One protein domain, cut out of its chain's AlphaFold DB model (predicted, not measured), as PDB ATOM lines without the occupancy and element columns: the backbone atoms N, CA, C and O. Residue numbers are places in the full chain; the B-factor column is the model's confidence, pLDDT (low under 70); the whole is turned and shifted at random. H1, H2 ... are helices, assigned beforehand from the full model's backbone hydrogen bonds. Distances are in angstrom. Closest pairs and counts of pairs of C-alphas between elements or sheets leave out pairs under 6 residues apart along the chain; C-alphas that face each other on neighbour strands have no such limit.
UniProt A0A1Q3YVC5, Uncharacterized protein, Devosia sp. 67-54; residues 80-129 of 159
ATOM      1  N   LEU A  80     126.686 122.779  98.966       80.69
ATOM      2  CA  LEU A  80     127.563 123.720  98.257       80.69
ATOM      3  C   LEU A  80     128.924 123.094  97.921       80.69
ATOM      4  O   LEU A  80     129.421 123.259  96.812       80.69
ATOM      5  N   GLY A  81     129.521 122.348  98.855       79.94
ATOM      6  CA  GLY A  81     130.787 121.642  98.625       79.94
ATOM      7  C   GLY A  81     130.675 120.550  97.552       79.94
ATOM      8  O   GLY A  81     131.404 120.617  96.560       79.94
ATOM      9  N   PRO A  82     129.774 119.563  97.725       81.69
ATOM     10  CA  PRO A  82     129.493 118.547  96.710       81.69
ATOM     11  C   PRO A  82     129.158 119.132  95.329       81.69
ATOM     12  O   PRO A  82     129.808 118.770  94.354       81.69
ATOM     13  N   SER A  83     128.250 120.108  95.253       85.12
ATOM     14  CA  SER A  83     127.841 120.760  94.003       85.12
ATOM     15  C   SER A  83     129.003 121.482  93.309       85.12
ATOM     16  O   SER A  83     129.191 121.355  92.100       85.12
ATOM     17  N   MET A  84     129.868 122.170  94.063       81.69
ATOM     18  CA  MET A  84     131.092 122.758  93.507       81.69
ATOM     19  C   MET A  84     132.052 121.700  92.952       81.69
ATOM     20  O   MET A  84     132.722 121.943  91.948       81.69
ATOM     21  N   ASN A  85     132.129 120.529  93.587       84.25
ATOM     22  CA  ASN A  85     132.972 119.435  93.118       84.25
ATOM     23  C   ASN A  85     132.420 118.808  91.826       84.25
ATOM     24  O   ASN A  85     133.192 118.481  90.926       84.25
ATOM     25  N   GLU A  86     131.095 118.702  91.702       86.44
ATOM     26  CA  GLU A  86     130.423 118.275  90.468       86.44
ATOM     27  C   GLU A  86     130.664 119.261  89.323       86.44
ATOM     28  O   GLU A  86     131.046 118.846  88.228       86.44
ATOM     29  N   LEU A  87     130.542 120.568  89.580       86.06
ATOM     30  CA  LEU A  87     130.860 121.606  88.593       86.06
ATOM     31  C   LEU A  87     132.329 121.555  88.161       86.06
ATOM     32  O   LEU A  87     132.628 121.641  86.972       86.06
ATOM     33  N   ALA A  88     133.255 121.365  89.105       84.38
ATOM     34  CA  ALA A  88     134.675 121.220  88.796       84.38
ATOM     35  C   ALA A  88     134.956 119.958  87.963       84.38
ATOM     36  O   ALA A  88     135.757 120.001  87.027       84.38
ATOM     37  N   ALA A  89     134.286 118.844  88.271       85.19
ATOM     38  CA  ALA A  89     134.385 117.619  87.489       85.19
ATOM     39  C   ALA A  89     133.842 117.821  86.066       85.19
ATOM     40  O   ALA A  89     134.522 117.453  85.110       85.19
ATOM     41  N   ALA A  90     132.679 118.462  85.921       86.88
ATOM     42  CA  ALA A  90     132.081 118.782  84.629       86.88
ATOM     43  C   ALA A  90     132.955 119.744  83.803       86.88
ATOM     44  O   ALA A  90     133.103 119.560  82.596       86.88
ATOM     45  N   ALA A  91     133.600 120.728  84.435       85.38
ATOM     46  CA  ALA A  91     134.571 121.598  83.771       85.38
ATOM     47  C   ALA A  91     135.808 120.816  83.306       85.38
ATOM     48  O   ALA A  91     136.237 120.945  82.163       85.38
ATOM     49  N   LYS A  92     136.356 119.946  84.166       84.62
ATOM     50  CA  LYS A  92     137.534 119.127  83.850       84.62
ATOM     51  C   LYS A  92     137.287 118.158  82.692       84.62
ATOM     52  O   LYS A  92     138.207 117.888  81.925       84.62
ATOM     53  N   THR A  93     136.076 117.620  82.571       90.44
ATOM     54  CA  THR A  93     135.687 116.725  81.469       90.44
ATOM     55  C   THR A  93     135.236 117.473  80.214       90.44
ATOM     56  O   THR A  93     134.941 116.831  79.210       90.44
ATOM     57  N   GLY A  94     135.178 118.811  80.249       86.44
ATOM     58  CA  GLY A  94     134.669 119.640  79.152       86.44
ATOM     59  C   GLY A  94     133.144 119.585  78.981       86.44
ATOM     60  O   GLY A  94     132.618 120.110  78.007       86.44
ATOM     61  N   SER A  95     132.433 118.955  79.919       88.62
ATOM     62  CA  SER A  95     130.969 118.873  79.959       88.62
ATOM     63  C   SER A  95     130.313 120.185  80.388       88.62
ATOM     64  O   SER A  95     129.143 120.404  80.076       88.62
ATOM     65  N   LEU A  96     131.025 121.030  81.135       85.44
ATOM     66  CA  LEU A  96     130.556 122.355  81.519       85.44
ATOM     67  C   LEU A  96     131.064 123.374  80.503       85.44
ATOM     68  O   LEU A  96     132.267 123.615  80.406       85.44
ATOM     69  N   TYR A  97     130.143 123.990  79.763       83.94
ATOM     70  CA  TYR A  97     130.475 125.096  78.873       83.94
ATOM     71  C   TYR A  97     130.700 126.365  79.700       83.94
ATOM     72  O   TYR A  97     129.751 127.027  80.123       83.94
ATOM     73  N   VAL A  98     131.967 126.673  79.976       84.06
ATOM     74  CA  VAL A  98     132.371 127.860  80.733       84.06
ATOM     75  C   VAL A  98     132.666 128.987  79.748       84.06
ATOM     76  O   VAL A  98     133.616 128.910  78.975       84.06
ATOM     77  N   THR A  99     131.831 130.022  79.763       86.69
ATOM     78  CA  THR A  99     132.107 131.303  79.098       86.69
ATOM     79  C   THR A  99     132.712 132.284  80.097       86.69
ATOM     80  O   THR A  99     132.512 132.118  81.300       86.69
ATOM     81  N   ASP A 100     133.360 133.349  79.623       83.06
ATOM     82  CA  ASP A 100     133.934 134.398  80.489       83.06
ATOM     83  C   ASP A 100     132.899 134.987  81.471       83.06
ATOM     84  O   ASP A 100     133.207 135.310  82.619       83.06
ATOM     85  N   LEU A 101     131.632 135.085  81.045       84.50
ATOM     86  CA  LEU A 101     130.528 135.525  81.899       84.50
ATOM     87  C   LEU A 101     130.219 134.511  83.012       84.50
ATOM     88  O   LEU A 101     130.051 134.901  84.166       84.50
ATOM     89  N   VAL A 102     130.157 133.218  82.678       83.44
ATOM     90  CA  VAL A 102     129.905 132.140  83.650       83.44
ATOM     91  C   VAL A 102     131.078 132.005  84.621       83.44
ATOM     92  O   VAL A 102     130.862 131.828  85.819       83.44
ATOM     93  N   GLU A 103     132.312 132.146  84.136       84.25
ATOM     94  CA  GLU A 103     133.508 132.187  84.977       84.25
ATOM     95  C   GLU A 103     133.434 133.344  85.981       84.25
ATOM     96  O   GLU A 103     133.584 133.124  87.185       84.25
ATOM     97  N   GLY A 104     133.110 134.554  85.515       80.00
ATOM     98  CA  GLY A 104     132.933 135.717  86.384       80.00
ATOM     99  C   GLY A 104     131.859 135.500  87.455       80.00
ATOM    100  O   GLY A 104     132.081 135.805  88.628       80.00
ATOM    101  N   GLN A 105     130.720 134.910  87.084       82.12
ATOM    102  CA  GLN A 105     129.642 134.580  88.022       82.12
ATOM    103  C   GLN A 105     130.062 133.532  89.061       82.12
ATOM    104  O   GLN A 105     129.721 133.668  90.236       82.12
ATOM    105  N   LEU A 106     130.827 132.512  88.664       84.12
ATOM    106  CA  LEU A 106     131.340 131.488  89.578       84.12
ATOM    107  C   LEU A 106     132.355 132.062  90.569       84.12
ATOM    108  O   LEU A 106     132.295 131.751  91.761       84.12
ATOM    109  N   VAL A 107     133.270 132.910  90.094       84.00
ATOM    110  CA  VAL A 107     134.246 133.602  90.948       84.00
ATOM    111  C   VAL A 107     133.529 134.505  91.950       84.00
ATOM    112  O   VAL A 107     133.852 134.458  93.140       84.00
ATOM    113  N   GLN A 108     132.525 135.262  91.501       79.94
ATOM    114  CA  GLN A 108     131.734 136.122  92.377       79.94
ATOM    115  C   GLN A 108     130.967 135.308  93.425       79.94
ATOM    116  O   GLN A 108     131.085 135.585  94.614       79.94
ATOM    117  N   ALA A 109     130.276 134.240  93.019       82.50
ATOM    118  CA  ALA A 109     129.566 133.365  93.949       82.50
ATOM    119  C   ALA A 109     130.508 132.761  95.008       82.50
ATOM    120  O   ALA A 109     130.169 132.687  96.190       82.50
ATOM    121  N   CYS A 110     131.722 132.367  94.613       83.00
ATOM    122  CA  CYS A 110     132.740 131.886  95.548       83.00
ATOM    123  C   CYS A 110     133.177 132.967  96.548       83.00
ATOM    124  O   CYS A 110     133.401 132.658  97.724       83.00
ATOM    125  N   ALA A 111     133.318 134.215  96.092       78.75
ATOM    126  CA  ALA A 111     133.652 135.350  96.947       78.75
ATOM    127  C   ALA A 111     132.529 135.632  97.957       78.75
ATOM    128  O   ALA A 111     132.803 135.708  99.155       78.75
ATOM    129  N   ASP A 112     131.277 135.662  97.496       79.81
ATOM    130  CA  ASP A 112     130.097 135.906  98.330       79.81
ATOM    131  C   ASP A 112     129.957 134.832  99.427       79.81
ATOM    132  O   ASP A 112     129.767 135.140 100.605       79.81
ATOM    133  N   ILE A 113     130.136 133.549  99.083       83.12
ATOM    134  CA  ILE A 113     130.103 132.443 100.060       83.12
ATOM    135  C   ILE A 113     131.225 132.589 101.099       83.12
ATOM    136  O   ILE A 113     131.018 132.338 102.294       83.12
ATOM    137  N   ALA A 114     132.426 132.984 100.669       81.75
ATOM    138  CA  ALA A 114     133.545 133.208 101.577       81.75
ATOM    139  C   ALA A 114     133.274 134.379 102.537       81.75
ATOM    140  O   ALA A 114     133.586 134.271 103.726       81.75
ATOM    141  N   GLU A 115     132.665 135.457 102.045       82.50
ATOM    142  CA  GLU A 115     132.269 136.615 102.842       82.50
ATOM    143  C   GLU A 115     131.199 136.250 103.878       82.50
ATOM    144  O   GLU A 115     131.395 136.492 105.072       82.50
ATOM    145  N   ILE A 116     130.132 135.552 103.463       83.62
ATOM    146  CA  ILE A 116     129.077 135.055 104.362       83.62
ATOM    147  C   ILE A 116     129.686 134.219 105.492       83.62
ATOM    148  O   ILE A 116     129.349 134.395 106.666       83.62
ATOM    149  N   ARG A 117     130.635 133.331 105.170       80.69
ATOM    150  CA  ARG A 117     131.324 132.508 106.173       80.69
ATOM    151  C   ARG A 117     132.096 133.355 107.186       80.69
ATOM    152  O   ARG A 117     132.084 133.027 108.373       80.69
ATOM    153  N   VAL A 118     132.793 134.402 106.742       82.12
ATOM    154  CA  VAL A 118     133.555 135.291 107.633       82.12
ATOM    155  C   VAL A 118     132.612 136.062 108.551       82.12
ATOM    156  O   VAL A 118     132.794 136.002 109.767       82.12
ATOM    157  N   LEU A 119     131.568 136.683 107.998       81.44
ATOM    158  CA  LEU A 119     130.573 137.439 108.764       81.44
ATOM    159  C   LEU A 119     129.897 136.575 109.838       81.44
ATOM    160  O   LEU A 119     129.733 137.009 110.978       81.44
ATOM    161  N   LEU A 120     129.563 135.322 109.514       81.25
ATOM    162  CA  LEU A 120     128.982 134.385 110.480       81.25
ATOM    163  C   LEU A 120     129.955 134.018 111.609       81.25
ATOM    164  O   LEU A 120     129.548 133.908 112.767       81.25
ATOM    165  N   LEU A 121     131.242 133.831 111.304       78.88
ATOM    166  CA  LEU A 121     132.259 133.537 112.319       78.88
ATOM    167  C   LEU A 121     132.515 134.740 113.236       78.88
ATOM    168  O   LEU A 121     132.635 134.558 114.451       78.88
ATOM    169  N   GLU A 122     132.544 135.948 112.674       78.25
ATOM    170  CA  GLU A 122     132.675 137.200 113.423       78.25
ATOM    171  C   GLU A 122     131.472 137.434 114.340       78.25
ATOM    172  O   GLU A 122     131.650 137.689 115.533       78.25
ATOM    173  N   ALA A 123     130.251 137.236 113.834       78.19
ATOM    174  CA  ALA A 123     129.021 137.352 114.619       78.19
ATOM    175  C   ALA A 123     128.975 136.378 115.815       78.19
ATOM    176  O   ALA A 123     128.332 136.657 116.825       78.19
ATOM    177  N   LEU A 124     129.684 135.248 115.729       75.94
ATOM    178  CA  LEU A 124     129.814 134.259 116.805       75.94
ATOM    179  C   LEU A 124     131.011 134.504 117.737       75.94
ATOM    180  O   LEU A 124     131.265 133.694 118.635       75.94
ATOM    181  N   GLY A 125     131.780 135.573 117.516       75.69
ATOM    182  CA  GLY A 125     132.995 135.867 118.274       75.69
ATOM    183  C   GLY A 125     134.091 134.813 118.087       75.69
ATOM    184  O   GLY A 125     134.929 134.620 118.972       75.69
ATOM    185  N   LYS A 126     134.078 134.074 116.970       75.69
ATOM    186  CA  LYS A 126     135.146 133.134 116.618       75.69
ATOM    187  C   LYS A 126     136.241 133.890 115.876       75.69
ATOM    188  O   LYS A 126     135.974 134.717 115.013       75.69
ATOM    189  N   ARG A 127     137.499 133.588 116.208       70.56
ATOM    190  CA  ARG A 127     138.649 134.172 115.512       70.56
ATOM    191  C   ARG A 127     138.569 133.791 114.034       70.56
ATOM    192  O   ARG A 127     138.440 132.602 113.730       70.56
ATOM    193  N   ARG A 128     138.683 134.785 113.144       66.38
ATOM    194  CA  ARG A 128     138.836 134.566 111.701       66.38
ATOM    195  C   ARG A 128     139.931 133.515 111.500       66.38
ATOM    196  O   ARG A 128     141.044 133.731 111.993       66.38
ATOM    197  N   PRO A 129     139.645 132.372 110.851       61.94
ATOM    198  CA  PRO A 129     140.705 131.449 110.498       61.94
ATOM    199  C   PRO A 129     141.682 132.237 109.630       61.94
ATOM    200  O   PRO A 129     141.264 132.883 108.665       61.94
TER     201      PRO A 129
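AT A GLANCE: This is residues 80 to 129 of the 159 residues of an uncharacterized protein of Devosia sp. 67-54 (UniProt A0A1Q3YVC5). The domain is an open, lopsided U: a shorter helix, H1, and a long one, H2, run roughly opposite ways with a gap between them, joined across one end by residues 93 to 99. Residues 124 to 129 form a short tail that turns back beyond H2. The printed part has 50 residues and two named helices, H1 then H2, with no named strand; its class is all helix. It is only just loose, close to extended, with a radius of gyration of the C-alphas of 14.2 A, and only just a rod, spanning 42 by 21 by 13 A.

IN THESE COORDINATES: H1, residues 80 to 92, begins at C-alpha 80 (127.563, 123.720, 98.257) and is 18.1 A long from first to last C-alpha. H2, residues 100 to 123, is 34.6 A long and ends at C-alpha 123 (129.021, 137.352, 114.619).

HOW THE PARTS SIT: H1 and H2 are apart, with no C-alpha of the one within 8 A of the other. Residues 99 to 105, of which 100 to 105 belong to H2, stand free. In H1 and H2 every O i to N i+4 pair is within hydrogen-bond range.

THE WHOLE: The two C-alphas farthest apart, those of Gly 94 and Gly 125, are 42.4 A apart. The printed part has no cut, and the seven-residue link is short. Residues 128 to 129 have pLDDT under 70.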